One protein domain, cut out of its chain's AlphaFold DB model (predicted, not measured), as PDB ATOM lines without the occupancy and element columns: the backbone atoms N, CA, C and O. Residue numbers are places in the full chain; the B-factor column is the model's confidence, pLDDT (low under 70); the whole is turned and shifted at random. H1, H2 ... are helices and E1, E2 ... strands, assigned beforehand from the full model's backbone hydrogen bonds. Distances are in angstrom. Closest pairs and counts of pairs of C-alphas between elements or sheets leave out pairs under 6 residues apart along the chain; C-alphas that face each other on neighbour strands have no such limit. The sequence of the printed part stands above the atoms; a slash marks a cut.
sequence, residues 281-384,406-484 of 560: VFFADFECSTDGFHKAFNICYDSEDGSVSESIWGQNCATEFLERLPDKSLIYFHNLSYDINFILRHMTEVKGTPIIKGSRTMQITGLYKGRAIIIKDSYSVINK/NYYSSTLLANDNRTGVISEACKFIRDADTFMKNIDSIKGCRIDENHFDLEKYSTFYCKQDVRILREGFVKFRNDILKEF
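This is residues 281 to 384 and 406 to 484 of the 560 residues of the protein "DNA-directed DNA polymerase" of Trichomonas vaginalis (UniProt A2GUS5). A twisted sheet of seven strands has the long helix H5 slantwise across one face and the small helices H1 and H2 on the other, with the sheet curled round H1. A small separate lobe of H3, H4 and the strand pair E8 and E9 sits by the first residues of H5, while residues 478 to 484 of H5 stick out at its other end. The printed part has 183 residues, in the order E1 E2 E3 H1 E4 H2 E5 E6 E7 E8 H3 H4 E9 H5, five helices and nine strands, class mixed. The large sheet is mixed, in the order E3 E2 E1 E4 E7 E6 E5. The whole is compact, with a radius of gyration of the C-alphas of 17.5 A and spans of 52 by 38 by 32 A.

The large sheet holds E3, residues 309 to 313, E2, 296 to 303, E1, 281 to 288 and 23.2 A long, E4, 329 to 333, E7, 371 to 377, E6, 360 to 368 and 22.5 A long, and E5, 355 to 357. C-alpha 281 is at (-44.016, -14.530, 30.344). E6 bends by 57 degrees at residue 363. H1 is residues 317 to 324 and H2 340 to 344. E8 is 419 to 421, H3 422 to 428, H4 432 to 441 and E9 451 to 453. H5, residues 454 to 484, is 44.2 A long and ends with C-alpha 484 at (-55.456, 1.185, 22.569).

E1 E2 E3 and E5 E6 E7 are meanders, each strand the antiparallel neighbour of the one before; N 283 of E1 and O 302 of E2 are within hydrogen-bond range at 2.9 A, and N 366 of E6 and O 373 of E7 at 3.0 A. E4 is parallel to E1, N 282 to O 330 being 2.9 A, and to E7, N 331 to O 374 being 2.8 A. E3, H1, E4 and E4, H2, E5 are split strand-helix-strand units, other strands lying between the two, with right-handed crossovers. H5 and H1 on opposite faces give three layers. H5 has a height over the sheet of 7.8 A, its closest C-alphas to E2 being Cys 300 and Lys 463, 5.6 A. H1 and H2 touch, C-alphas of Ala 318 and Ile 343 being closest at 6.0 A. E8 and E9 are antiparallel, N 420 to O 452 being 2.8 A. H4 is close but not clearly touching to H3, Cys 426 and Ala 432 having the closest C-alphas, 5.9 A, and to H5, Ile 439 and Tyr 457, 7.0 A. Every O i to N i+4 pair is within hydrogen-bond range in H1, H2, H4 and H5; H3 has 1 of 3, and 3 of 4 O i to N i+3 pairs.

The farthest C-alphas, of Glu 449 and Phe 484, are 54.9 A apart. Residues 385 to 405 are not printed; C-alphas 384 and 406 are 23.4 A apart across the cut. Of the links that are printed whole, none is long. Mean pLDDT of the printed part is 90.1; residues 292 to 293, 352 to 353 and 357 to 359 are under 70.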
ATOM      1  N   VAL A 281     -43.959 -15.678  29.440       97.25
ATOM      2  CA  VAL A 281     -44.016 -14.530  30.344       97.25
ATOM      3  C   VAL A 281     -44.171 -15.033  31.769       97.25
ATOM      4  O   VAL A 281     -45.046 -15.854  32.047       97.25
ATOM      5  N   PHE A 282     -43.315 -14.525  32.647       98.12
ATOM      6  CA  PHE A 282     -43.286 -14.860  34.061       98.12
ATOM      7  C   PHE A 282     -43.306 -13.601  34.923       98.12
ATOM      8  O   PHE A 282     -42.824 -12.536  34.529       98.12
ATOM      9  N   PHE A 283     -43.828 -13.750  36.130       98.25
ATOM     10  CA  PHE A 283     -43.772 -12.764  37.202       98.25
ATOM     11  C   PHE A 283     -43.035 -13.405  38.363       98.25
ATOM     12  O   PHE A 283     -43.301 -14.565  38.659       98.25
ATOM     13  N   ALA A 284     -42.099 -12.696  38.981       97.81
ATOM     14  CA  ALA A 284     -41.252 -13.266  40.017       97.81
ATOM     15  C   ALA A 284     -40.896 -12.237  41.090       97.81
ATOM     16  O   ALA A 284     -40.935 -11.029  40.839       97.81
ATOM     17  N   ASP A 285     -40.542 -12.739  42.267       96.62
ATOM     18  CA  ASP A 285     -40.079 -11.949  43.405       96.62
ATOM     19  C   ASP A 285     -39.089 -12.772  44.240       96.62
ATOM     20  O   ASP A 285     -39.256 -13.990  44.370       96.62
ATOM     21  N   PHE A 286     -38.043 -12.129  44.767       94.25
ATOM     22  CA  PHE A 286     -37.093 -12.770  45.678       94.25
ATOM     23  C   PHE A 286     -37.356 -12.354  47.121       94.25
ATOM     24  O   PHE A 286     -37.524 -11.176  47.419       94.25
ATOM     25  N   GLU A 287     -37.206 -13.307  48.037       92.75
ATOM     26  CA  GLU A 287     -36.968 -13.000  49.443       92.75
ATOM     27  C   GLU A 287     -35.487 -13.154  49.773       92.75
ATOM     28  O   GLU A 287     -34.784 -14.055  49.293       92.75
ATOM     29  N   CYS A 288     -34.997 -12.240  50.600       88.75
ATOM     30  CA  CYS A 288     -33.580 -12.081  50.873       88.75
ATOM     31  C   CYS A 288     -33.329 -11.619  52.307       88.75
ATOM     32  O   CYS A 288     -34.187 -11.036  52.971       88.75
ATOM     33  N   SER A 289     -32.126 -11.907  52.783       84.81
ATOM     34  CA  SER A 289     -31.679 -11.474  54.099       84.81
ATOM     35  C   SER A 289     -31.442  -9.966  54.156       84.81
ATOM     36  O   SER A 289     -31.001  -9.351  53.183       84.81
ATOM     37  N   THR A 290     -31.722  -9.373  55.318       74.62
ATOM     38  CA  THR A 290     -31.659  -7.919  55.554       74.62
ATOM     39  C   THR A 290     -30.409  -7.472  56.330       74.62
ATOM     40  O   THR A 290     -30.191  -6.277  56.524       74.62
ATOM     41  N   ASP A 291     -29.551  -8.407  56.751       72.88
ATOM     42  CA  ASP A 291     -28.351  -8.161  57.555       72.88
ATOM     43  C   ASP A 291     -27.083  -7.992  56.695       72.88
ATOM     44  O   ASP A 291     -26.274  -8.900  56.510       72.88
ATOM     45  N   GLY A 292     -26.873  -6.779  56.182       66.81
ATOM     46  CA  GLY A 292     -25.643  -6.409  55.472       66.81
ATOM     47  C   GLY A 292     -25.688  -6.731  53.977       66.81
ATOM     48  O   GLY A 292     -26.422  -6.084  53.231       66.81
ATOM     49  N   PHE A 293     -24.871  -7.682  53.505       67.75
ATOM     50  CA  PHE A 293     -24.920  -8.114  52.102       67.75
ATOM     51  C   PHE A 293     -26.134  -9.009  51.889       67.75
ATOM     52  O   PHE A 293     -26.112 -10.180  52.259       67.75
ATOM     53  N   HIS A 294     -27.165  -8.459  51.254       76.12
ATOM     54  CA  HIS A 294     -28.395  -9.184  50.977       76.12
ATOM     55  C   HIS A 294     -28.121 -10.457  50.168       76.12
ATOM     56  O   HIS A 294     -27.488 -10.417  49.106       76.12
ATOM     57  N   LYS A 295     -28.600 -11.594  50.674       82.75
ATOM     58  CA  LYS A 295     -28.539 -12.903  50.011       82.75
ATOM     59  C   LYS A 295     -29.954 -13.410  49.794       82.75
ATOM     60  O   LYS A 295     -30.699 -13.541  50.764       82.75
ATOM     61  N   ALA A 296     -30.299 -13.696  48.544       89.50
ATOM     62  CA  ALA A 296     -31.552 -14.354  48.209       89.50
ATOM     63  C   ALA A 296     -31.591 -15.764  48.815       89.50
ATOM     64  O   ALA A 296     -30.600 -16.494  48.759       89.50
ATOM     65  N   PHE A 297     -32.729 -16.121  49.403       91.44
ATOM     66  CA  PHE A 297     -32.968 -17.441  49.989       91.44
ATOM     67  C   PHE A 297     -34.264 -18.082  49.489       91.44
ATOM     68  O   PHE A 297     -34.452 -19.279  49.670       91.44
ATOM     69  N   ASN A 298     -35.153 -17.313  48.859       94.25
ATOM     70  CA  ASN A 298     -36.365 -17.830  48.237       94.25
ATOM     71  C   ASN A 298     -36.674 -17.029  46.972       94.25
ATOM     72  O   ASN A 298     -36.422 -15.827  46.923       94.25
ATOM     73  N   ILE A 299     -37.230 -17.688  45.965       96.44
ATOM     74  CA  ILE A 299     -37.854 -17.047  44.807       96.44
ATOM     75  C   ILE A 299     -39.173 -17.737  44.530       96.44
ATOM     76  O   ILE A 299     -39.218 -18.963  44.432       96.44
ATOM     77  N   CYS A 300     -40.229 -16.950  44.360       97.62
ATOM     78  CA  CYS A 300     -41.484 -17.437  43.805       97.62
ATOM     79  C   CYS A 300     -41.674 -16.873  42.403       97.62
ATOM     80  O   CYS A 300     -41.228 -15.763  42.101       97.62
ATOM     81  N   TYR A 301     -42.333 -17.643  41.543       98.00
ATOM     82  CA  TYR A 301     -42.683 -17.181  40.210       98.00
ATOM     83  C   TYR A 301     -43.956 -17.838  39.684       98.00
ATOM     84  O   TYR A 301     -44.198 -19.026  39.906       98.00
ATOM     85  N   ASP A 302     -44.719 -17.053  38.925       98.00
ATOM     86  CA  ASP A 302     -45.921 -17.488  38.224       98.00
ATOM     87  C   ASP A 302     -45.761 -17.296  36.706       98.00
ATOM     88  O   ASP A 302     -45.205 -16.287  36.257       98.00
ATOM     89  N   SER A 303     -46.304 -18.215  35.902       97.31
ATOM     90  CA  SER A 303     -46.557 -17.976  34.471       97.31
ATOM     91  C   SER A 303     -47.700 -16.977  34.274       97.31
ATOM     92  O   SER A 303     -48.525 -16.777  35.161       97.31
ATOM     93  N   GLU A 304     -47.797 -16.361  33.094       95.75
ATOM     94  CA  GLU A 304     -48.861 -15.398  32.759       95.75
ATOM     95  C   GLU A 304     -50.285 -15.887  33.081       95.75
ATOM     96  O   GLU A 304     -51.071 -15.158  33.688       95.75
ATOM     97  N   ASP A 305     -50.606 -17.128  32.722       93.38
ATOM     98  CA  ASP A 305     -51.903 -17.760  32.983       93.38
ATOM     99  C   ASP A 305     -52.038 -18.319  34.414       93.38
ATOM    100  O   ASP A 305     -53.141 -18.637  34.856       93.38
ATOM    101  N   GLY A 306     -50.936 -18.391  35.168       92.12
ATOM    102  CA  GLY A 306     -50.858 -19.005  36.495       92.12
ATOM    103  C   GLY A 306     -50.884 -20.529  36.497       92.12
ATOM    104  O   GLY A 306     -51.080 -21.112  37.561       92.12
ATOM    105  N   SER A 307     -50.717 -21.182  35.341       92.69
ATOM    106  CA  SER A 307     -50.611 -22.645  35.261       92.69
ATOM    107  C   SER A 307     -49.342 -23.174  35.936       92.69
ATOM    108  O   SER A 307     -49.349 -24.269  36.496       92.69
ATOM    109  N   VAL A 308     -48.273 -22.376  35.936       93.38
ATOM    110  CA  VAL A 308     -47.047 -22.611  36.700       93.38
ATOM    111  C   VAL A 308     -47.027 -21.620  37.856       93.38
ATOM    112  O   VAL A 308     -47.081 -20.417  37.618       93.38
ATOM    113  N   SER A 309     -46.951 -22.122  39.090       95.25
ATOM    114  CA  SER A 309     -46.782 -21.318  40.309       95.25
ATOM    115  C   SER A 309     -45.868 -22.052  41.286       95.25
ATOM    116  O   SER A 309     -46.289 -22.915  42.071       95.25
ATOM    117  N   GLU A 310     -44.580 -21.740  41.212       96.06
ATOM    118  CA  GLU A 310     -43.521 -22.477  41.895       96.06
ATOM    119  C   GLU A 310     -42.739 -21.593  42.865       96.06
ATOM    120  O   GLU A 310     -42.823 -20.365  42.846       96.06
ATOM    121  N   SER A 311     -41.998 -22.252  43.750       96.75
ATOM    122  CA  SER A 311     -41.065 -21.629  44.679       96.75
ATOM    123  C   SER A 311     -39.777 -22.437  44.729       96.75
ATOM    124  O   SER A 311     -39.806 -23.665  44.604       96.75
ATOM    125  N   ILE A 312     -38.652 -21.752  44.906       96.25
ATOM    126  CA  ILE A 312     -37.336 -22.372  45.041       96.25
ATOM    127  C   ILE A 312     -36.657 -21.793  46.275       96.25
ATOM    128  O   ILE A 312     -36.290 -20.617  46.300       96.25
ATOM    129  N   TRP A 313     -36.468 -22.646  47.277       93.50
ATOM    130  CA  TRP A 313     -35.795 -22.314  48.523       93.50
ATOM    131  C   TRP A 313     -34.306 -22.670  48.475       93.50
ATOM    132  O   TRP A 313     -33.913 -23.699  47.929       93.50
ATOM    133  N   GLY A 314     -33.480 -21.832  49.097       90.19
ATOM    134  CA  GLY A 314     -32.057 -22.062  49.314       90.19
ATOM    135  C   GLY A 314     -31.151 -21.028  48.645       90.19
ATOM    136  O   GLY A 314     -31.572 -20.184  47.859       90.19
ATOM    137  N   GLN A 315     -29.852 -21.107  48.942       85.62
ATOM    138  CA  GLN A 315     -28.851 -20.125  48.488       85.62
ATOM    139  C   GLN A 315     -28.627 -20.123  46.966       85.62
ATOM    140  O   GLN A 315     -28.148 -19.136  46.410       85.62
ATOM    141  N   ASN A 316     -28.979 -21.221  46.290       89.25
ATOM    142  CA  ASN A 316     -28.848 -21.376  44.840       89.25
ATOM    143  C   ASN A 316     -30.136 -21.022  44.079       89.25
ATOM    144  O   ASN A 316     -30.198 -21.245  42.867       89.25
ATOM    145  N   CYS A 317     -31.144 -20.454  44.755       92.62
ATOM    146  CA  CYS A 317     -32.472 -20.232  44.186       92.62
ATOM    147  C   CYS A 317     -32.444 -19.443  42.866       92.62
ATOM    148  O   CYS A 317     -33.154 -19.789  41.927       92.62
ATOM    149  N   ALA A 318     -31.560 -18.448  42.735       91.31
ATOM    150  CA  ALA A 318     -31.418 -17.660  41.511       91.31
ATOM    151  C   ALA A 318     -30.890 -18.481  40.320       91.31
ATOM    152  O   ALA A 318     -31.352 -18.299  39.194       91.31
ATOM    153  N   THR A 319     -29.934 -19.388  40.548       92.75
ATOM    154  CA  THR A 319     -29.378 -20.229  39.473       92.75
ATOM    155  C   THR A 319     -30.382 -21.294  39.055       92.75
ATOM    156  O   THR A 319     -30.608 -21.478  37.861       92.75
ATOM    157  N   GLU A 320     -31.032 -21.945  40.019       95.62
ATOM    158  CA  GLU A 320     -32.054 -22.955  39.743       95.62
ATOM    159  C   GLU A 320     -33.278 -22.342  39.043       95.62
ATOM    160  O   GLU A 320     -33.793 -22.914  38.084       95.62
ATOM    161  N   PHE A 321     -33.683 -21.126  39.424       96.44
ATOM    162  CA  PHE A 321     -34.712 -20.368  38.710       96.44
ATOM    163  C   PHE A 321     -34.350 -20.165  37.235       96.44
ATOM    164  O   PHE A 321     -35.129 -20.508  36.347       96.44
ATOM    165  N   LEU A 322     -33.134 -19.683  36.950       94.56
ATOM    166  CA  LEU A 322     -32.646 -19.536  35.574       94.56
ATOM    167  C   LEU A 322     -32.570 -20.875  34.826       94.56
ATOM    168  O   LEU A 322     -32.704 -20.909  33.602       94.56
ATOM    169  N   GLU A 323     -32.351 -21.985  35.533       95.12
ATOM    170  CA  GLU A 323     -32.342 -23.326  34.952       95.12
ATOM    171  C   GLU A 323     -33.726 -23.836  34.570       95.12
ATOM    172  O   GLU A 323     -33.832 -24.499  33.536       95.12
ATOM    173  N   ARG A 324     -34.769 -23.461  35.312       95.12
ATOM    174  CA  ARG A 324     -36.162 -23.822  35.014       95.12
ATOM    175  C   ARG A 324     -36.803 -22.959  33.925       95.12
ATOM    176  O   ARG A 324     -37.763 -23.390  33.291       95.12
ATOM    177  N   LEU A 325     -36.268 -21.765  33.657       94.94
ATOM    178  CA  LEU A 325     -36.827 -20.861  32.649       94.94
ATOM    179  C   LEU A 325     -36.605 -21.365  31.203       94.94
ATOM    180  O   LEU A 325     -35.471 -21.683  30.822       94.94
ATOM    181  N   PRO A 326     -37.647 -21.392  30.352       94.56
ATOM    182  CA  PRO A 326     -37.502 -21.724  28.936       94.56
ATOM    183  C   PRO A 326     -36.769 -20.622  28.152       94.56
ATOM    184  O   PRO A 326     -36.634 -19.479  28.603       94.56
ATOM    185  N   ASP A 327     -36.295 -20.960  26.948       93.56
ATOM    186  CA  ASP A 327     -35.766 -19.963  26.010       93.56
ATOM    187  C   ASP A 327     -36.831 -18.907  25.676       93.56
ATOM    188  O   ASP A 327     -38.021 -19.197  25.628       93.56
ATOM    189  N   LYS A 328     -36.402 -17.669  25.425       93.31
ATOM    190  CA  LYS A 328     -37.274 -16.524  25.119       93.31
ATOM    191  C   LYS A 328     -38.257 -16.160  26.233       93.31
ATOM    192  O   LYS A 328     -39.389 -15.750  25.965       93.31
ATOM    193  N   SER A 329     -37.798 -16.244  27.478       96.19
ATOM    194  CA  SER A 329     -38.565 -15.815  28.651       96.19
ATOM    195  C   SER A 329     -38.505 -14.297  28.859       96.19
ATOM    196  O   SER A 329     -37.431 -13.695  28.810       96.19
ATOM    197  N   LEU A 330     -39.659 -13.683  29.123       96.50
ATOM    198  CA  LEU A 330     -39.810 -12.324  29.641       96.50
ATOM    199  C   LEU A 330     -40.253 -12.400  31.101       96.50
ATOM    200  O   LEU A 330     -41.332 -12.908  31.382       96.50
ATOM    201  N   ILE A 331     -39.447 -11.874  32.017       97.50
ATOM    202  CA  ILE A 331     -39.740 -11.907  33.452       97.50
ATOM    203  C   ILE A 331     -39.956 -10.492  33.974       97.50
ATOM    204  O   ILE A 331     -39.149  -9.595  33.715       97.50
ATOM    205  N   TYR A 332     -41.028 -10.305  34.734       97.81
ATOM    206  CA  TYR A 332     -41.298  -9.082  35.473       97.81
ATOM    207  C   TYR A 332     -40.995  -9.256  36.957       97.81
ATOM    208  O   TYR A 332     -41.562 -10.129  37.606       97.81
ATOM    209  N   PHE A 333     -40.173  -8.353  37.486       96.88
ATOM    210  CA  PHE A 333     -40.023  -8.122  38.926       96.88
ATOM    211  C   PHE A 333     -40.670  -6.788  39.284       96.88
ATOM    212  O   PHE A 333     -40.784  -5.895  38.435       96.88
ATOM    213  N   HIS A 334     -41.119  -6.618  40.522       94.81
ATOM    214  CA  HIS A 334     -41.635  -5.333  40.979       94.81
ATOM    215  C   HIS A 334     -40.558  -4.568  41.731       94.81
ATOM    216  O   HIS A 334     -40.217  -4.939  42.842       94.81
ATOM    217  N   ASN A 335     -40.068  -3.467  41.145       89.38
ATOM    218  CA  ASN A 335     -38.888  -2.738  41.620       89.38
ATOM    219  C   ASN A 335     -37.568  -3.508  41.396       89.38
ATOM    220  O   ASN A 335     -36.716  -3.609  42.275       89.38
ATOM    221  N   LEU A 336     -37.377  -3.948  40.147       87.25
ATOM    222  CA  LEU A 336     -36.282  -4.802  39.654       87.25
ATOM    223  C   LEU A 336     -34.858  -4.454  40.126       87.25
ATOM    224  O   LEU A 336     -34.000  -5.331  40.186       87.25
ATOM    225  N   SER A 337     -34.559  -3.178  40.386       78.88
ATOM    226  CA  SER A 337     -33.195  -2.700  40.693       78.88
ATOM    227  C   SER A 337     -32.531  -3.457  41.844       78.88
ATOM    228  O   SER A 337     -31.306  -3.504  41.924       78.88
ATOM    229  N   TYR A 338     -33.344  -4.034  42.724       77.12
ATOM    230  CA  TYR A 338     -32.893  -4.861  43.822       77.12
ATOM    231  C   TYR A 338     -32.611  -6.306  43.375       77.12
ATOM    232  O   TYR A 338     -31.462  -6.754  43.432       77.12
ATOM    233  N   ASP A 339     -33.626  -6.985  42.834       80.44
ATOM    234  CA  ASP A 339     -33.609  -8.406  42.451       80.44
ATOM    235  C   ASP A 339     -32.583  -8.746  41.375       80.44
ATOM    236  O   ASP A 339     -31.978  -9.820  41.354       80.44
ATOM    237  N   ILE A 340     -32.340  -7.797  40.473       83.81
ATOM    238  CA  ILE A 340     -31.470  -8.003  39.319       83.81
ATOM    239  C   ILE A 340     -30.030  -8.353  39.716       83.81
ATOM    240  O   ILE A 340     -29.336  -9.047  38.973       83.81
ATOM    241  N   ASN A 341     -29.592  -7.941  40.909       81.44
ATOM    242  CA  ASN A 341     -28.257  -8.234  41.433       81.44
ATOM    243  C   ASN A 341     -28.058  -9.722  41.758       81.44
ATOM    244  O   ASN A 341     -26.918 -10.202  41.781       81.44
ATOM    245  N   PHE A 342     -29.141 -10.459  42.013       83.88
ATOM    246  CA  PHE A 342     -29.097 -11.907  42.214       83.88
ATOM    247  C   PHE A 342     -28.987 -12.651  40.887       83.88
ATOM    248  O   PHE A 342     -28.325 -13.675  40.825       83.88
ATOM    249  N   ILE A 343     -29.557 -12.104  39.811       87.00
ATOM    250  CA  ILE A 343     -29.599 -12.760  38.499       87.00
ATOM    251  C   ILE A 343     -28.357 -12.451  37.656       87.00
ATOM    252  O   ILE A 343     -27.770 -13.355  37.064       87.00
ATOM    253  N   LEU A 344     -27.931 -11.184  37.597       82.50
ATOM    254  CA  LEU A 344     -26.895 -10.720  36.663       82.50
ATOM    255  C   LEU A 344     -25.575 -11.481  36.773       82.50
ATOM    256  O   LEU A 344     -24.950 -11.759  35.755       82.50
ATOM    257  N   ARG A 345     -25.180 -11.853  37.995       79.25
ATOM    258  CA  ARG A 345     -23.940 -12.597  38.268       79.25
ATOM    259  C   ARG A 345     -23.906 -13.994  37.634       79.25
ATOM    260  O   ARG A 345     -22.835 -14.573  37.513       79.25
ATOM    261  N   HIS A 346     -25.067 -14.535  37.265       83.75
ATOM    262  CA  HIS A 346     -25.210 -15.870  36.684       83.75
ATOM    263  C   HIS A 346     -25.433 -15.839  35.166       83.75
ATOM    264  O   HIS A 346     -25.374 -16.883  34.520       83.75
ATOM    265  N   MET A 347     -25.681 -14.663  34.577       80.75
ATOM    266  CA  MET A 347     -25.889 -14.521  33.135       80.75
ATOM    267  C   MET A 347     -24.591 -14.800  32.367       80.75
ATOM    268  O   MET A 347     -23.519 -14.342  32.747       80.75
ATOM    269  N   THR A 348     -24.691 -15.525  31.251       81.25
ATOM    270  CA  THR A 348     -23.549 -15.815  30.366       81.25
ATOM    271  C   THR A 348     -23.121 -14.574  29.588       81.25
ATOM    272  O   THR A 348     -21.935 -14.336  29.390       81.25
ATOM    273  N   GLU A 349     -24.092 -13.786  29.131       78.38
ATOM    274  CA  GLU A 349     -23.857 -12.570  28.356       78.38
ATOM    275  C   GLU A 349     -24.993 -11.576  28.615       78.38
ATOM    276  O   GLU A 349     -26.163 -11.958  28.625       78.38
ATOM    277  N   VAL A 350     -24.673 -10.290  28.765       77.31
ATOM    278  CA  VAL A 350     -25.667  -9.209  28.703       77.31
ATOM    279  C   VAL A 350     -25.683  -8.663  27.279       77.31
ATOM    280  O   VAL A 350     -24.658  -8.223  26.764       77.31
ATOM    281  N   LYS A 351     -26.849  -8.702  26.633       70.38
ATOM    282  CA  LYS A 351     -27.038  -8.277  25.245       70.38
ATOM    283  C   LYS A 351     -27.672  -6.897  25.170       70.38
ATOM    284  O   LYS A 351     -28.716  -6.637  25.764       70.38
ATOM    285  N   GLY A 352     -27.085  -6.047  24.330       65.81
ATOM    286  CA  GLY A 352     -27.515  -4.661  24.170       65.81
ATOM    287  C   GLY A 352     -27.165  -3.800  25.384       65.81
ATOM    288  O   GLY A 352     -26.454  -4.228  26.289       65.81
ATOM    289  N   THR A 353     -27.654  -2.563  25.389       66.25
ATOM    290  CA  THR A 353     -27.446  -1.640  26.509       66.25
ATOM    291  C   THR A 353     -28.558  -1.839  27.540       66.25
ATOM    292  O   THR A 353     -29.727  -1.663  27.180       66.25
ATOM    293  N   PRO A 354     -28.240  -2.169  28.808       72.62
ATOM    294  CA  PRO A 354     -29.214  -2.139  29.895       72.62
ATOM    295  C   PRO A 354     -29.944  -0.794  29.941       72.62
ATOM    296  O   PRO A 354     -29.324   0.263  29.813       72.62
ATOM    297  N   ILE A 355     -31.263  -0.818  30.124       77.56
ATOM    298  CA  ILE A 355     -32.063   0.404  30.213       77.56
ATOM    299  C   ILE A 355     -32.176   0.773  31.687       77.56
ATOM    300  O   ILE A 355     -32.938   0.157  32.436       77.56
ATOM    301  N   ILE A 356     -31.401   1.776  32.091       72.94
ATOM    302  CA  ILE A 356     -31.298   2.263  33.467       72.94
ATOM    303  C   ILE A 356     -31.659   3.754  33.478       72.94
ATOM    304  O   ILE A 356     -31.164   4.524  32.656       72.94
ATOM    305  N   LYS A 357     -32.534   4.169  34.399       67.81
ATOM    306  CA  LYS A 357     -32.932   5.570  34.601       67.81
ATOM    307  C   LYS A 357     -32.573   6.000  36.023       67.81
ATOM    308  O   LYS A 357     -33.262   5.636  36.975       67.81
ATOM    309  N   GLY A 358     -31.509   6.791  36.170       68.75
ATOM    310  CA  GLY A 358     -30.948   7.110  37.487       68.75
ATOM    311  C   GLY A 358     -30.415   5.844  38.160       68.75
ATOM    312  O   GLY A 358     -29.684   5.087  37.536       68.75
ATOM    313  N   SER A 359     -30.823   5.577  39.401       67.31
ATOM    314  CA  SER A 359     -30.482   4.339  40.121       67.31
ATOM    315  C   SER A 359     -31.390   3.149  39.785       67.31
ATOM    316  O   SER A 359     -31.272   2.095  40.406       67.31
ATOM    317  N   ARG A 360     -32.340   3.315  38.857       74.19
ATOM    318  CA  ARG A 360     -33.399   2.340  38.613       74.19
ATOM    319  C   ARG A 360     -33.177   1.537  37.339       74.19
ATOM    320  O   ARG A 360     -33.218   2.092  36.239       74.19
ATOM    321  N   THR A 361     -33.045   0.226  37.482       82.69
ATOM    322  CA  THR A 361     -32.977  -0.714  36.360       82.69
ATOM    323  C   THR A 361     -34.380  -0.975  35.824       82.69
ATOM    324  O   THR A 361     -35.239  -1.451  36.558       82.69
ATOM    325  N   MET A 362     -34.627  -0.664  34.549       86.56
ATOM    326  CA  MET A 362     -35.945  -0.821  33.918       86.56
ATOM    327  C   MET A 362     -36.031  -2.061  33.028       86.56
ATOM    328  O   MET A 362     -37.072  -2.713  32.986       86.56
ATOM    329  N   GLN A 363     -34.959  -2.373  32.297       90.25
ATOM    330  CA  GLN A 363     -34.884  -3.573  31.467       90.25
ATOM    331  C   GLN A 363     -33.442  -4.041  31.304       90.25
ATOM    332  O   GLN A 363     -32.550  -3.238  31.024       90.25
ATOM    333  N   ILE A 364     -33.249  -5.355  31.366       87.56
ATOM    334  CA  ILE A 364     -32.024  -6.033  30.943       87.56
ATOM    335  C   ILE A 364     -32.383  -7.148  29.962       87.56
ATOM    336  O   ILE A 364     -33.433  -7.781  30.061       87.56
ATOM    337  N   THR A 365     -31.515  -7.375  28.985       88.62
ATOM    338  CA  THR A 365     -31.614  -8.489  28.043       88.62
ATOM    339  C   THR A 365     -30.296  -9.241  28.060       88.62
ATOM    340  O   THR A 365     -29.236  -8.624  28.102       88.62
ATOM    341  N   GLY A 366     -30.333 -10.567  28.044       86.75
ATOM    342  CA  GLY A 366     -29.115 -11.369  28.079       86.75
ATOM    343  C   GLY A 366     -29.328 -12.819  27.678       86.75
ATOM    344  O   GLY A 366     -30.432 -13.220  27.308       86.75
ATOM    345  N   LEU A 367     -28.243 -13.588  27.737       87.44
ATOM    346  CA  LEU A 367     -28.225 -15.032  27.553       87.44
ATOM    347  C   LEU A 367     -27.839 -15.744  28.849       87.44
ATOM    348  O   LEU A 367     -26.894 -15.343  29.524       87.44
ATOM    349  N   TYR A 368     -28.506 -16.859  29.125       89.81
ATOM    350  CA  TYR A 368     -28.129 -17.828  30.145       89.81
ATOM    351  C   TYR A 368     -28.017 -19.221  29.520       89.81
ATOM    352  O   TYR A 368     -29.019 -19.791  29.082       89.81
ATOM    353  N   LYS A 369     -26.798 -19.775  29.444       88.75
ATOM    354  CA  LYS A 369     -26.525 -21.090  28.823       88.75
ATOM    355  C   LYS A 369     -27.165 -21.223  27.422       88.75
ATOM    356  O   LYS A 369     -27.794 -22.224  27.104       88.75
ATOM    357  N   GLY A 370     -27.066 -20.166  26.610       84.50
ATOM    358  CA  GLY A 370     -27.644 -20.095  25.260       84.50
ATOM    359  C   GLY A 370     -29.128 -19.702  25.184       84.50
ATOM    360  O   GLY A 370     -29.575 -19.311  24.109       84.50
ATOM    361  N   ARG A 371     -29.871 -19.718  26.300       91.19
ATOM    362  CA  ARG A 371     -31.268 -19.258  26.367       91.19
ATOM    363  C   ARG A 371     -31.335 -17.755  26.514       91.19
ATOM    364  O   ARG A 371     -30.666 -17.180  27.367       91.19
ATOM    365  N   ALA A 372     -32.154 -17.112  25.706       90.94
ATOM    366  CA  ALA A 372     -32.327 -15.681  25.727       90.94
ATOM    367  C   ALA A 372     -33.431 -15.274  26.717       90.94
ATOM    368  O   ALA A 372     -34.523 -15.843  26.738       90.94
ATOM    369  N   ILE A 373     -33.124 -14.279  27.548       94.00
ATOM    370  CA  ILE A 373     -33.968 -13.835  28.658       94.00
ATOM    371  C   ILE A 373     -34.070 -12.307  28.633       94.00
ATOM    372  O   ILE A 373     -33.068 -11.602  28.474       94.00
ATOM    373  N   ILE A 374     -35.287 -11.793  28.812       93.75
ATOM    374  CA  ILE A 374     -35.549 -10.382  29.095       93.75
ATOM    375  C   ILE A 374     -36.104 -10.258  30.503       93.75
ATOM    376  O   ILE A 374     -37.042 -10.953  30.872       93.75
ATOM    377  N   ILE A 375     -35.564  -9.310  31.255       94.75
ATOM    378  CA  ILE A 375     -36.036  -8.975  32.590       94.75
ATOM    379  C   ILE A 375     -36.481  -7.518  32.572       94.75
ATOM    380  O   ILE A 375     -35.730  -6.654  32.113       94.75
ATOM    381  N   LYS A 376     -37.700  -7.245  33.036       95.31
ATOM    382  CA  LYS A 376     -38.297  -5.908  33.082       95.31
ATOM    383  C   LYS A 376     -38.782  -5.559  34.479       95.31
ATOM    384  O   LYS A 376     -39.217  -6.412  35.247       95.31
ATOM    385  N   ASP A 377     -38.744  -4.271  34.775       95.69
ATOM    386  CA  ASP A 377     -39.349  -3.716  35.974       95.69
ATOM    387  C   ASP A 377     -40.839  -3.458  35.737       95.69
ATOM    388  O   ASP A 377     -41.215  -2.615  34.930       95.69
ATOM    389  N   SER A 378     -41.721  -4.145  36.455       96.25
ATOM    390  CA  SER A 378     -43.159  -3.867  36.381       96.25
ATOM    391  C   SER A 378     -43.515  -2.504  36.975       96.25
ATOM    392  O   SER A 378     -44.465  -1.859  36.523       96.25
ATOM    393  N   TYR A 379     -42.726  -2.007  37.934       94.75
ATOM    394  CA  TYR A 379     -42.986  -0.727  38.584       94.75
ATOM    395  C   TYR A 379     -42.820   0.438  37.587       94.75
ATOM    396  O   TYR A 379     -43.213   1.570  37.882       94.75
ATOM    397  N   SER A 380     -42.130   0.245  36.447       93.12
ATOM    398  CA  SER A 380     -41.897   1.317  35.457       93.12
ATOM    399  C   SER A 380     -43.118   1.513  34.561       93.12
ATOM    400  O   SER A 380     -43.270   2.550  33.909       93.12
ATOM    401  N   VAL A 381     -43.984   0.502  34.542       94.81
ATOM    402  CA  VAL A 381     -45.287   0.486  33.895       94.81
ATOM    403  C   VAL A 381     -46.362   0.884  34.906       94.81
ATOM    404  O   VAL A 381     -47.133   1.801  34.650       94.81
ATOM    405  N   ILE A 382     -46.381   0.267  36.089       95.88
ATOM    406  CA  ILE A 382     -47.371   0.542  37.136       95.88
ATOM    407  C   ILE A 382     -46.643   1.080  38.371       95.88
ATOM    408  O   ILE A 382     -46.237   0.334  39.258       95.88
ATOM    409  N   ASN A 383     -46.470   2.404  38.427       92.75
ATOM    410  CA  ASN A 383     -45.718   3.102  39.476       92.75
ATOM    411  C   ASN A 383     -46.527   3.250  40.784       92.75
ATOM    412  O   ASN A 383     -46.808   4.360  41.247       92.75
ATOM    413  N   LYS A 384     -46.979   2.124  41.345       94.75
ATOM    414  CA  LYS A 384     -47.730   2.025  42.605       94.75
ATOM    415  C   LYS A 384     -47.258   0.810  43.393       94.75
ATOM    416  O   LYS A 384     -46.831  -0.173  42.808       94.75
ATOM    417  N   ASN A 406     -37.005  -8.409  59.038       87.50
ATOM    418  CA  ASN A 406     -35.789  -8.288  59.851       87.50
ATOM    419  C   ASN A 406     -35.465  -9.556  60.661       87.50
ATOM    420  O   ASN A 406     -34.392  -9.646  61.249       87.50
ATOM    421  N   TYR A 407     -36.386 -10.523  60.707       90.00
ATOM    422  CA  TYR A 407     -36.165 -11.804  61.371       90.00
ATOM    423  C   TYR A 407     -35.349 -12.766  60.494       90.00
ATOM    424  O   TYR A 407     -34.495 -13.499  60.994       90.00
ATOM    425  N   TYR A 408     -35.565 -12.721  59.175       89.62
ATOM    426  CA  TYR A 408     -34.857 -13.534  58.186       89.62
ATOM    427  C   TYR A 408     -33.427 -13.003  57.961       89.62
ATOM    428  O   TYR A 408     -33.137 -12.302  56.993       89.62
ATOM    429  N   SER A 409     -32.524 -13.333  58.884       87.44
ATOM    430  CA  SER A 409     -31.097 -12.981  58.834       87.44
ATOM    431  C   SER A 409     -30.245 -14.081  58.199       87.44
ATOM    432  O   SER A 409     -30.591 -15.264  58.226       87.44
ATOM    433  N   SER A 410     -29.076 -13.709  57.683       85.06
ATOM    434  CA  SER A 410     -28.078 -14.633  57.141       85.06
ATOM    435  C   SER A 410     -27.623 -15.660  58.177       85.06
ATOM    436  O   SER A 410     -27.339 -16.800  57.819       85.06
ATOM    437  N   THR A 411     -27.570 -15.279  59.457       86.56
ATOM    438  CA  THR A 411     -27.258 -16.195  60.564       86.56
ATOM    439  C   THR A 411     -28.373 -17.197  60.822       86.56
ATOM    440  O   THR A 411     -28.086 -18.371  61.030       86.56
ATOM    441  N   LEU A 412     -29.637 -16.757  60.777       86.88
ATOM    442  CA  LEU A 412     -30.783 -17.644  60.986       86.88
ATOM    443  C   LEU A 412     -30.915 -18.663  59.852       86.88
ATOM    444  O   LEU A 412     -31.292 -19.797  60.110       86.88
ATOM    445  N   LEU A 413     -30.600 -18.257  58.622       87.12
ATOM    446  CA  LEU A 413     -30.715 -19.069  57.407       87.12
ATOM    447  C   LEU A 413     -29.448 -19.886  57.094       87.12
ATOM    448  O   LEU A 413     -29.362 -20.545  56.054       87.12
ATOM    449  N   ALA A 414     -28.431 -19.830  57.958       83.19
ATOM    450  CA  ALA A 414     -27.209 -20.602  57.782       83.19
ATOM    451  C   ALA A 414     -27.499 -22.113  57.831       83.19
ATOM    452  O   ALA A 414     -28.404 -22.563  58.531       83.19
ATOM    453  N   ASN A 415     -26.706 -22.898  57.096       81.56
ATOM    454  CA  ASN A 415     -26.812 -24.364  57.040       81.56
ATOM    455  C   ASN A 415     -28.211 -24.892  56.652       81.56
ATOM    456  O   ASN A 415     -28.606 -25.955  57.117       81.56
ATOM    457  N   ASP A 416     -28.942 -24.151  55.810       79.00
ATOM    458  CA  ASP A 416     -30.312 -24.478  55.376       79.00
ATOM    459  C   ASP A 416     -31.294 -24.670  56.546       79.00
ATOM    460  O   ASP A 416     -32.169 -25.535  56.517       79.00
ATOM    461  N   ASN A 417     -31.147 -23.874  57.611       84.81
ATOM    462  CA  ASN A 417     -32.106 -23.896  58.705       84.81
ATOM    463  C   ASN A 417     -33.498 -23.443  58.227       84.81
ATOM    464  O   ASN A 417     -33.665 -22.364  57.655       84.81
ATOM    465  N   ARG A 418     -34.504 -24.268  58.530       91.31
ATOM    466  CA  ARG A 418     -35.919 -24.043  58.188       91.31
ATOM    467  C   ARG A 418     -36.799 -23.802  59.408       91.31
ATOM    468  O   ARG A 418     -37.997 -23.607  59.255       91.31
ATOM    469  N   THR A 419     -36.229 -23.807  60.610       92.94
ATOM    470  CA  THR A 419     -36.991 -23.652  61.854       92.94
ATOM    471  C   THR A 419     -36.842 -22.233  62.390       92.94
ATOM    472  O   THR A 419     -35.726 -21.762  62.621       92.94
ATOM    473  N   GLY A 420     -37.970 -21.553  62.585       93.25
ATOM    474  CA  GLY A 420     -38.070 -20.233  63.201       93.25
ATOM    475  C   GLY A 420     -38.761 -20.297  64.561       93.25
ATOM    476  O   GLY A 420     -39.600 -21.158  64.801       93.25
ATOM    477  N   VAL A 421     -38.424 -19.362  65.446       95.06
ATOM    478  CA  VAL A 421     -39.028 -19.166  66.770       95.06
ATOM    479  C   VAL A 421     -40.089 -18.070  66.670       95.06
ATOM    480  O   VAL A 421     -39.784 -16.927  66.322       95.06
ATOM    481  N   ILE A 422     -41.334 -18.409  67.000       92.62
ATOM    482  CA  ILE A 422     -42.507 -17.533  66.854       92.62
ATOM    483  C   ILE A 422     -42.355 -16.257  67.691       92.62
ATOM    484  O   ILE A 422     -42.553 -15.154  67.183       92.62
ATOM    485  N   SER A 423     -41.962 -16.386  68.962       91.75
ATOM    486  CA  SER A 423     -41.829 -15.247  69.883       91.75
ATOM    487  C   SER A 423     -40.780 -14.227  69.430       91.75
ATOM    488  O   SER A 423     -40.967 -13.027  69.629       91.75
ATOM    489  N   GLU A 424     -39.706 -14.681  68.781       92.12
ATOM    490  CA  GLU A 424     -38.675 -13.810  68.214       92.12
ATOM    491  C   GLU A 424     -39.155 -13.136  66.926       92.12
ATOM    492  O   GLU A 424     -38.987 -11.926  66.778       92.12
ATOM    493  N   ALA A 425     -39.820 -13.873  66.028       90.50
ATOM    494  CA  ALA A 425     -40.382 -13.318  64.796       90.50
ATOM    495  C   ALA A 425     -41.421 -12.216  65.078       90.50
ATOM    496  O   ALA A 425     -41.405 -11.166  64.428       90.50
ATOM    497  N   CYS A 426     -42.261 -12.407  66.102       91.56
ATOM    498  CA  CYS A 426     -43.274 -11.441  66.530       91.56
ATOM    499  C   CYS A 426     -42.698 -10.069  66.922       91.56
ATOM    500  O   CYS A 426     -43.397  -9.065  66.800       91.56
ATOM    501  N   LYS A 427     -41.421  -9.976  67.326       91.56
ATOM    502  CA  LYS A 427     -40.768  -8.690  67.655       91.56
ATOM    503  C   LYS A 427     -40.561  -7.793  66.432       91.56
ATOM    504  O   LYS A 427     -40.370  -6.587  66.581       91.56
ATOM    505  N   PHE A 428     -40.588  -8.367  65.230       87.31
ATOM    506  CA  PHE A 428     -40.291  -7.674  63.975       87.31
ATOM    507  C   PHE A 428     -41.540  -7.310  63.161       87.31
ATOM    508  O   PHE A 428     -41.418  -6.767  62.063       87.31
ATOM    509  N   ILE A 429     -42.736  -7.578  63.688       88.69
ATOM    510  CA  ILE A 429     -44.019  -7.324  63.024       88.69
ATOM    511  C   ILE A 429     -44.950  -6.515  63.923       88.69
ATOM    512  O   ILE A 429     -44.838  -6.528  65.143       88.69
ATOM    513  N   ARG A 430     -45.875  -5.776  63.303       86.12
ATOM    514  CA  ARG A 430     -46.885  -4.987  64.029       86.12
ATOM    515  C   ARG A 430     -48.183  -5.752  64.268       86.12
ATOM    516  O   ARG A 430     -48.862  -5.483  65.248       86.12
ATOM    517  N   ASP A 431     -48.525  -6.657  63.358       88.75
ATOM    518  CA  ASP A 431     -49.768  -7.426  63.379       88.75
ATOM    519  C   ASP A 431     -49.449  -8.899  63.662       88.75
ATOM    520  O   ASP A 431     -49.292  -9.717  62.752       88.75
ATOM    521  N   ALA A 432     -49.262  -9.199  64.948       89.62
ATOM    522  CA  ALA A 432     -48.950 -10.544  65.417       89.62
ATOM    523  C   ALA A 432     -50.144 -11.502  65.267       89.62
ATOM    524  O   ALA A 432     -49.941 -12.687  65.014       89.62
ATOM    525  N   ASP A 433     -51.378 -10.998  65.353       89.12
ATOM    526  CA  ASP A 433     -52.586 -11.821  65.251       89.12
ATOM    527  C   ASP A 433     -52.731 -12.422  63.850       89.12
ATOM    528  O   ASP A 433     -53.004 -13.616  63.707       89.12
ATOM    529  N   THR A 434     -52.519 -11.614  62.805       89.25
ATOM    530  CA  THR A 434     -52.536 -12.098  61.417       89.25
ATOM    531  C   THR A 434     -51.381 -13.065  61.155       89.25
ATOM    532  O   THR A 434     -51.586 -14.114  60.550       89.25
ATOM    533  N   PHE A 435     -50.184 -12.781  61.678       91.19
ATOM    534  CA  PHE A 435     -49.031 -13.681  61.560       91.19
ATOM    535  C   PHE A 435     -49.300 -15.066  62.169       91.19
ATOM    536  O   PHE A 435     -49.040 -16.083  61.526       91.19
ATOM    537  N   MET A 436     -49.894 -15.119  63.365       90.19
ATOM    538  CA  MET A 436     -50.254 -16.375  64.029       90.19
ATOM    539  C   MET A 436     -51.324 -17.152  63.255       90.19
ATOM    540  O   MET A 436     -51.157 -18.343  63.002       90.19
ATOM    541  N   LYS A 437     -52.378 -16.471  62.785       91.44
ATOM    542  CA  LYS A 437     -53.412 -17.088  61.932       91.44
ATOM    543  C   LYS A 437     -52.833 -17.655  60.636       91.44
ATOM    544  O   LYS A 437     -53.258 -18.718  60.181       91.44
ATOM    545  N   ASN A 438     -51.855 -16.973  60.045       91.50
ATOM    546  CA  ASN A 438     -51.165 -17.452  58.852       91.50
ATOM    547  C   ASN A 438     -50.351 -18.716  59.157       91.50
ATOM    548  O   ASN A 438     -50.478 -19.703  58.439       91.50
ATOM    549  N   ILE A 439     -49.591 -18.745  60.257       91.75
ATOM    550  CA  ILE A 439     -48.853 -19.948  60.682       91.75
ATOM    551  C   ILE A 439     -49.793 -21.148  60.854       91.75
ATOM    552  O   ILE A 439     -49.472 -22.249  60.403       91.75
ATOM    553  N   ASP A 440     -50.954 -20.933  61.470       91.94
ATOM    554  CA  ASP A 440     -51.901 -22.008  61.770       91.94
ATOM    555  C   ASP A 440     -52.679 -22.479  60.527       91.94
ATOM    556  O   ASP A 440     -53.049 -23.650  60.428       91.94
ATOM    557  N   SER A 441     -52.917 -21.590  59.559       91.00
ATOM    558  CA  SER A 441     -53.656 -21.919  58.330       91.00
ATOM    559  C   SER A 441     -52.791 -22.572  57.250       91.00
ATOM    560  O   SER A 441     -53.296 -23.369  56.452       91.00
ATOM    561  N   ILE A 442     -51.486 -22.285  57.213       92.56
ATOM    562  CA  ILE A 442     -50.571 -22.882  56.237       92.56
ATOM    563  C   ILE A 442     -50.265 -24.328  56.649       92.56
ATOM    564  O   ILE A 442     -49.664 -24.602  57.691       92.56
ATOM    565  N   LYS A 443     -50.629 -25.282  55.786       91.56
ATOM    566  CA  LYS A 443     -50.459 -26.718  56.047       91.56
ATOM    567  C   LYS A 443     -49.008 -27.072  56.401       91.56
ATOM    568  O   LYS A 443     -48.112 -27.029  55.559       91.56
ATOM    569  N   GLY A 444     -48.804 -27.506  57.645       90.50
ATOM    570  CA  GLY A 444     -47.504 -27.933  58.167       90.50
ATOM    571  C   GLY A 444     -46.507 -26.795  58.392       90.50
ATOM    572  O   GLY A 444     -45.314 -27.078  58.446       90.50
ATOM    573  N   CYS A 445     -46.965 -25.541  58.456       93.94
ATOM    574  CA  CYS A 445     -46.130 -24.400  58.829       93.94
ATOM    575  C   CYS A 445     -45.888 -24.353  60.337       93.94
ATOM    576  O   CYS A 445     -44.751 -24.180  60.762       93.94
ATOM    577  N   ARG A 446     -46.916 -24.583  61.161       95.06
ATOM    578  CA  ARG A 446     -46.712 -24.805  62.596       95.06
ATOM    579  C   ARG A 446     -45.978 -26.127  62.830       95.06
ATOM    580  O   ARG A 446     -46.471 -27.180  62.422       95.06
ATOM    581  N   ILE A 447     -44.822 -26.055  63.491       93.38
ATOM    582  CA  ILE A 447     -44.018 -27.224  63.877       93.38
ATOM    583  C   ILE A 447     -44.432 -27.681  65.279       93.38
ATOM    584  O   ILE A 447     -44.767 -28.846  65.474       93.38
ATOM    585  N   ASP A 448     -44.456 -26.748  66.235       92.62
ATOM    586  CA  ASP A 448     -44.879 -26.972  67.621       92.62
ATOM    587  C   ASP A 448     -45.475 -25.681  68.232       92.62
ATOM    588  O   ASP A 448     -45.891 -24.774  67.505       92.62
ATOM    589  N   GLU A 449     -45.585 -25.590  69.561       91.12
ATOM    590  CA  GLU A 449     -46.121 -24.406  70.255       91.12
ATOM    591  C   GLU A 449     -45.282 -23.134  70.026       91.12
ATOM    592  O   GLU A 449     -45.846 -22.043  69.915       91.12
ATOM    593  N   ASN A 450     -43.960 -23.276  69.892       94.50
ATOM    594  CA  ASN A 450     -42.984 -22.187  69.852       94.50
ATOM    595  C   ASN A 450     -42.334 -21.985  68.477       94.50
ATOM    596  O   ASN A 450     -41.745 -20.925  68.247       94.50
ATOM    597  N   HIS A 451     -42.430 -22.963  67.573       95.44
ATOM    598  CA  HIS A 451     -41.706 -22.967  66.304       95.44
ATOM    599  C   HIS A 451     -42.602 -23.050  65.065       95.44
ATOM    600  O   HIS A 451     -43.670 -23.671  65.060       95.44
ATOM    601  N   PHE A 452     -42.112 -22.458  63.976       96.19
ATOM    602  CA  PHE A 452     -42.735 -22.487  62.654       96.19
ATOM    603  C   PHE A 452     -41.701 -22.725  61.542       96.19
ATOM    604  O   PHE A 452     -40.502 -22.518  61.730       96.19
ATOM    605  N   ASP A 453     -42.176 -23.165  60.382       96.00
ATOM    606  CA  ASP A 453     -41.377 -23.459  59.193       96.00
ATOM    607  C   ASP A 453     -41.138 -22.181  58.364       96.00
ATOM    608  O   ASP A 453     -42.064 -21.592  57.791       96.00
ATOM    609  N   LEU A 454     -39.874 -21.747  58.307       94.38
ATOM    610  CA  LEU A 454     -39.426 -20.528  57.629       94.38
ATOM    611  C   LEU A 454     -39.680 -20.571  56.120       94.38
ATOM    612  O   LEU A 454     -40.052 -19.545  55.541       94.38
ATOM    613  N   GLU A 455     -39.471 -21.734  55.498       94.69
ATOM    614  CA  GLU A 455     -39.612 -21.939  54.056       94.69
ATOM    615  C   GLU A 455     -41.078 -21.871  53.654       94.69
ATOM    616  O   GLU A 455     -41.429 -21.143  52.721       94.69
ATOM    617  N   LYS A 456     -41.952 -22.580  54.375       95.19
ATOM    618  CA  LYS A 456     -43.388 -22.598  54.073       95.19
ATOM    619  C   LYS A 456     -44.016 -21.230  54.265       95.19
ATOM    620  O   LYS A 456     -44.799 -20.809  53.414       95.19
ATOM    621  N   TYR A 457     -43.652 -20.521  55.335       95.19
ATOM    622  CA  TYR A 457     -44.167 -19.176  55.579       95.19
ATOM    623  C   TYR A 457     -43.684 -18.182  54.513       95.19
ATOM    624  O   TYR A 457     -44.493 -17.465  53.923       95.19
ATOM    625  N   SER A 458     -42.379 -18.173  54.207       94.44
ATOM    626  CA  SER A 458     -41.820 -17.307  53.160       94.44
ATOM    627  C   SER A 458     -42.401 -17.618  51.783       94.44
ATOM    628  O   SER A 458     -42.752 -16.702  51.048       94.44
ATOM    629  N   THR A 459     -42.566 -18.898  51.449       95.38
ATOM    630  CA  THR A 459     -43.191 -19.331  50.196       95.38
ATOM    631  C   THR A 459     -44.636 -18.862  50.097       95.38
ATOM    632  O   THR A 459     -45.026 -18.335  49.061       95.38
ATOM    633  N   PHE A 460     -45.433 -19.021  51.155       94.88
ATOM    634  CA  PHE A 460     -46.817 -18.543  51.174       94.88
ATOM    635  C   PHE A 460     -46.892 -17.033  50.906       94.88
ATOM    636  O   PHE A 460     -47.643 -16.594  50.036       94.88
ATOM    637  N   TYR A 461     -46.065 -16.258  51.609       94.19
ATOM    638  CA  TYR A 461     -46.010 -14.807  51.471       94.19
ATOM    639  C   TYR A 461     -45.574 -14.360  50.067       94.19
ATOM    640  O   TYR A 461     -46.278 -13.600  49.401       94.19
ATOM    641  N   CYS A 462     -44.440 -14.876  49.594       95.31
ATOM    642  CA  CYS A 462     -43.852 -14.483  48.317       95.31
ATOM    643  C   CYS A 462     -44.744 -14.910  47.135       95.31
ATOM    644  O   CYS A 462     -44.944 -14.140  46.195       95.31
ATOM    645  N   LYS A 463     -45.410 -16.077  47.211       95.50
ATOM    646  CA  LYS A 463     -46.431 -16.471  46.222       95.50
ATOM    647  C   LYS A 463     -47.603 -15.497  46.168       95.50
ATOM    648  O   LYS A 463     -48.088 -15.203  45.078       95.50
ATOM    649  N   GLN A 464     -48.058 -14.980  47.309       94.94
ATOM    650  CA  GLN A 464     -49.136 -13.993  47.330       94.94
ATOM    651  C   GLN A 464     -48.709 -12.673  46.668       94.94
ATOM    652  O   GLN A 464     -49.475 -12.106  45.886       94.94
ATOM    653  N   ASP A 465     -47.484 -12.205  46.916       94.94
ATOM    654  CA  ASP A 465     -46.937 -11.010  46.264       94.94
ATOM    655  C   ASP A 465     -46.821 -11.175  44.742       94.94
ATOM    656  O   ASP A 465     -47.287 -10.314  43.984       94.94
ATOM    657  N   VAL A 466     -46.284 -12.311  44.284       96.94
ATOM    658  CA  VAL A 466     -46.188 -12.653  42.858       96.94
ATOM    659  C   VAL A 466     -47.571 -12.769  42.216       96.94
ATOM    660  O   VAL A 466     -47.779 -12.252  41.115       96.94
ATOM    661  N   ARG A 467     -48.548 -13.366  42.908       96.50
ATOM    662  CA  ARG A 467     -49.929 -13.474  42.427       96.50
ATOM    663  C   ARG A 467     -50.582 -12.104  42.258       96.50
ATOM    664  O   ARG A 467     -51.179 -11.841  41.214       96.50
ATOM    665  N   ILE A 468     -50.460 -11.222  43.254       96.75
ATOM    666  CA  ILE A 468     -50.976  -9.844  43.190       96.75
ATOM    667  C   ILE A 468     -50.331  -9.090  42.022       96.75
ATOM    668  O   ILE A 468     -51.027  -8.395  41.272       96.75
ATOM    669  N   LEU A 469     -49.014  -9.236  41.850       97.50
ATOM    670  CA  LEU A 469     -48.281  -8.652  40.733       97.50
ATOM    671  C   LEU A 469     -48.817  -9.165  39.389       97.50
ATOM    672  O   LEU A 469     -49.176  -8.348  38.540       97.50
ATOM    673  N   ARG A 470     -48.900 -10.488  39.207       97.50
ATOM    674  CA  ARG A 470     -49.379 -11.132  37.977       97.50
ATOM    675  C   ARG A 470     -50.790 -10.684  37.625       97.50
ATOM    676  O   ARG A 470     -51.001 -10.150  36.539       97.50
ATOM    677  N   GLU A 471     -51.750 -10.876  38.530       97.50
ATOM    678  CA  GLU A 471     -53.159 -10.584  38.250       97.50
ATOM    679  C   GLU A 471     -53.372  -9.091  37.965       97.50
ATOM    680  O   GLU A 471     -54.041  -8.735  36.991       97.50
ATOM    681  N   GLY A 472     -52.734  -8.201  38.736       97.12
ATOM    682  CA  GLY A 472     -52.812  -6.758  38.502       97.12
ATOM    683  C   GLY A 472     -52.168  -6.324  37.185       97.12
ATOM    684  O   GLY A 472     -52.744  -5.526  36.443       97.12
ATOM    685  N   PHE A 473     -50.996  -6.869  36.850       97.75
ATOM    686  CA  PHE A 473     -50.292  -6.515  35.619       97.75
ATOM    687  C   PHE A 473     -51.007  -7.045  34.372       97.75
ATOM    688  O   PHE A 473     -51.154  -6.309  33.395       97.75
ATOM    689  N   VAL A 474     -51.494  -8.290  34.402       97.25
ATOM    690  CA  VAL A 474     -52.264  -8.885  33.300       97.25
ATOM    691  C   VAL A 474     -53.586  -8.140  33.108       97.25
ATOM    692  O   VAL A 474     -53.944  -7.837  31.967       97.25
ATOM    693  N   LYS A 475     -54.277  -7.751  34.191       96.81
ATOM    694  CA  LYS A 475     -55.485  -6.917  34.100       96.81
ATOM    695  C   LYS A 475     -55.190  -5.586  33.412       96.81
ATOM    696  O   LYS A 475     -55.854  -5.252  32.433       96.81
ATOM    697  N   PHE A 476     -54.158  -4.873  33.870       97.12
ATOM    698  CA  PHE A 476     -53.728  -3.616  33.260       97.12
ATOM    699  C   PHE A 476     -53.372  -3.788  31.778       97.12
ATOM    700  O   PHE A 476     -53.814  -3.009  30.936       97.12
ATOM    701  N   ARG A 477     -52.615  -4.836  31.436       96.50
ATOM    702  CA  ARG A 477     -52.275  -5.159  30.049       96.50
ATOM    703  C   ARG A 477     -53.517  -5.355  29.191       96.50
ATOM    704  O   ARG A 477     -53.566  -4.806  28.095       96.50
ATOM    705  N   ASN A 478     -54.476  -6.146  29.658       97.00
ATOM    706  CA  ASN A 478     -55.680  -6.460  28.895       97.00
ATOM    707  C   ASN A 478     -56.532  -5.209  28.661       97.00
ATOM    708  O   ASN A 478     -57.038  -5.024  27.558       97.00
ATOM    709  N   ASP A 479     -56.623  -4.323  29.655       96.62
ATOM    710  CA  ASP A 479     -57.331  -3.049  29.518       96.62
ATOM    711  C   ASP A 479     -56.641  -2.135  28.489       96.62
ATOM    712  O   ASP A 479     -57.294  -1.618  27.585       96.62
ATOM    713  N   ILE A 480     -55.310  -1.995  28.548       96.44
ATOM    714  CA  ILE A 480     -54.545  -1.201  27.569       96.44
ATOM    715  C   ILE A 480     -54.635  -1.792  26.158       96.44
ATOM    716  O   ILE A 480     -54.795  -1.047  25.189       96.44
ATOM    717  N   LEU A 481     -54.554  -3.117  26.026       95.94
ATOM    718  CA  LEU A 481     -54.667  -3.793  24.738       95.94
ATOM    719  C   LEU A 481     -56.057  -3.575  24.130       95.94
ATOM    720  O   LEU A 481     -56.156  -3.242  22.954       95.94
ATOM    721  N   LYS A 482     -57.114  -3.700  24.938       97.00
ATOM    722  CA  LYS A 482     -58.499  -3.491  24.507       97.00
ATOM    723  C   LYS A 482     -58.758  -2.051  24.054       97.00
ATOM    724  O   LYS A 482     -59.373  -1.850  23.013       97.00
ATOM    725  N   GLU A 483     -58.310  -1.061  24.823       95.94
ATOM    726  CA  GLU A 483     -58.628   0.352  24.559       95.94
ATOM    727  C   GLU A 483     -57.724   0.995  23.492       95.94
ATOM    728  O   GLU A 483     -58.116   1.943  22.793       95.94
ATOM    729  N   PHE A 484     -56.485   0.510  23.362       94.38
ATOM    730  CA  PHE A 484     -55.456   1.185  22.569       94.38
ATOM    731  C   PHE A 484     -54.780   0.320  21.505       94.38
ATOM    732  O   PHE A 484     -54.019   0.884  20.718       94.38
TER     733      PHE A 484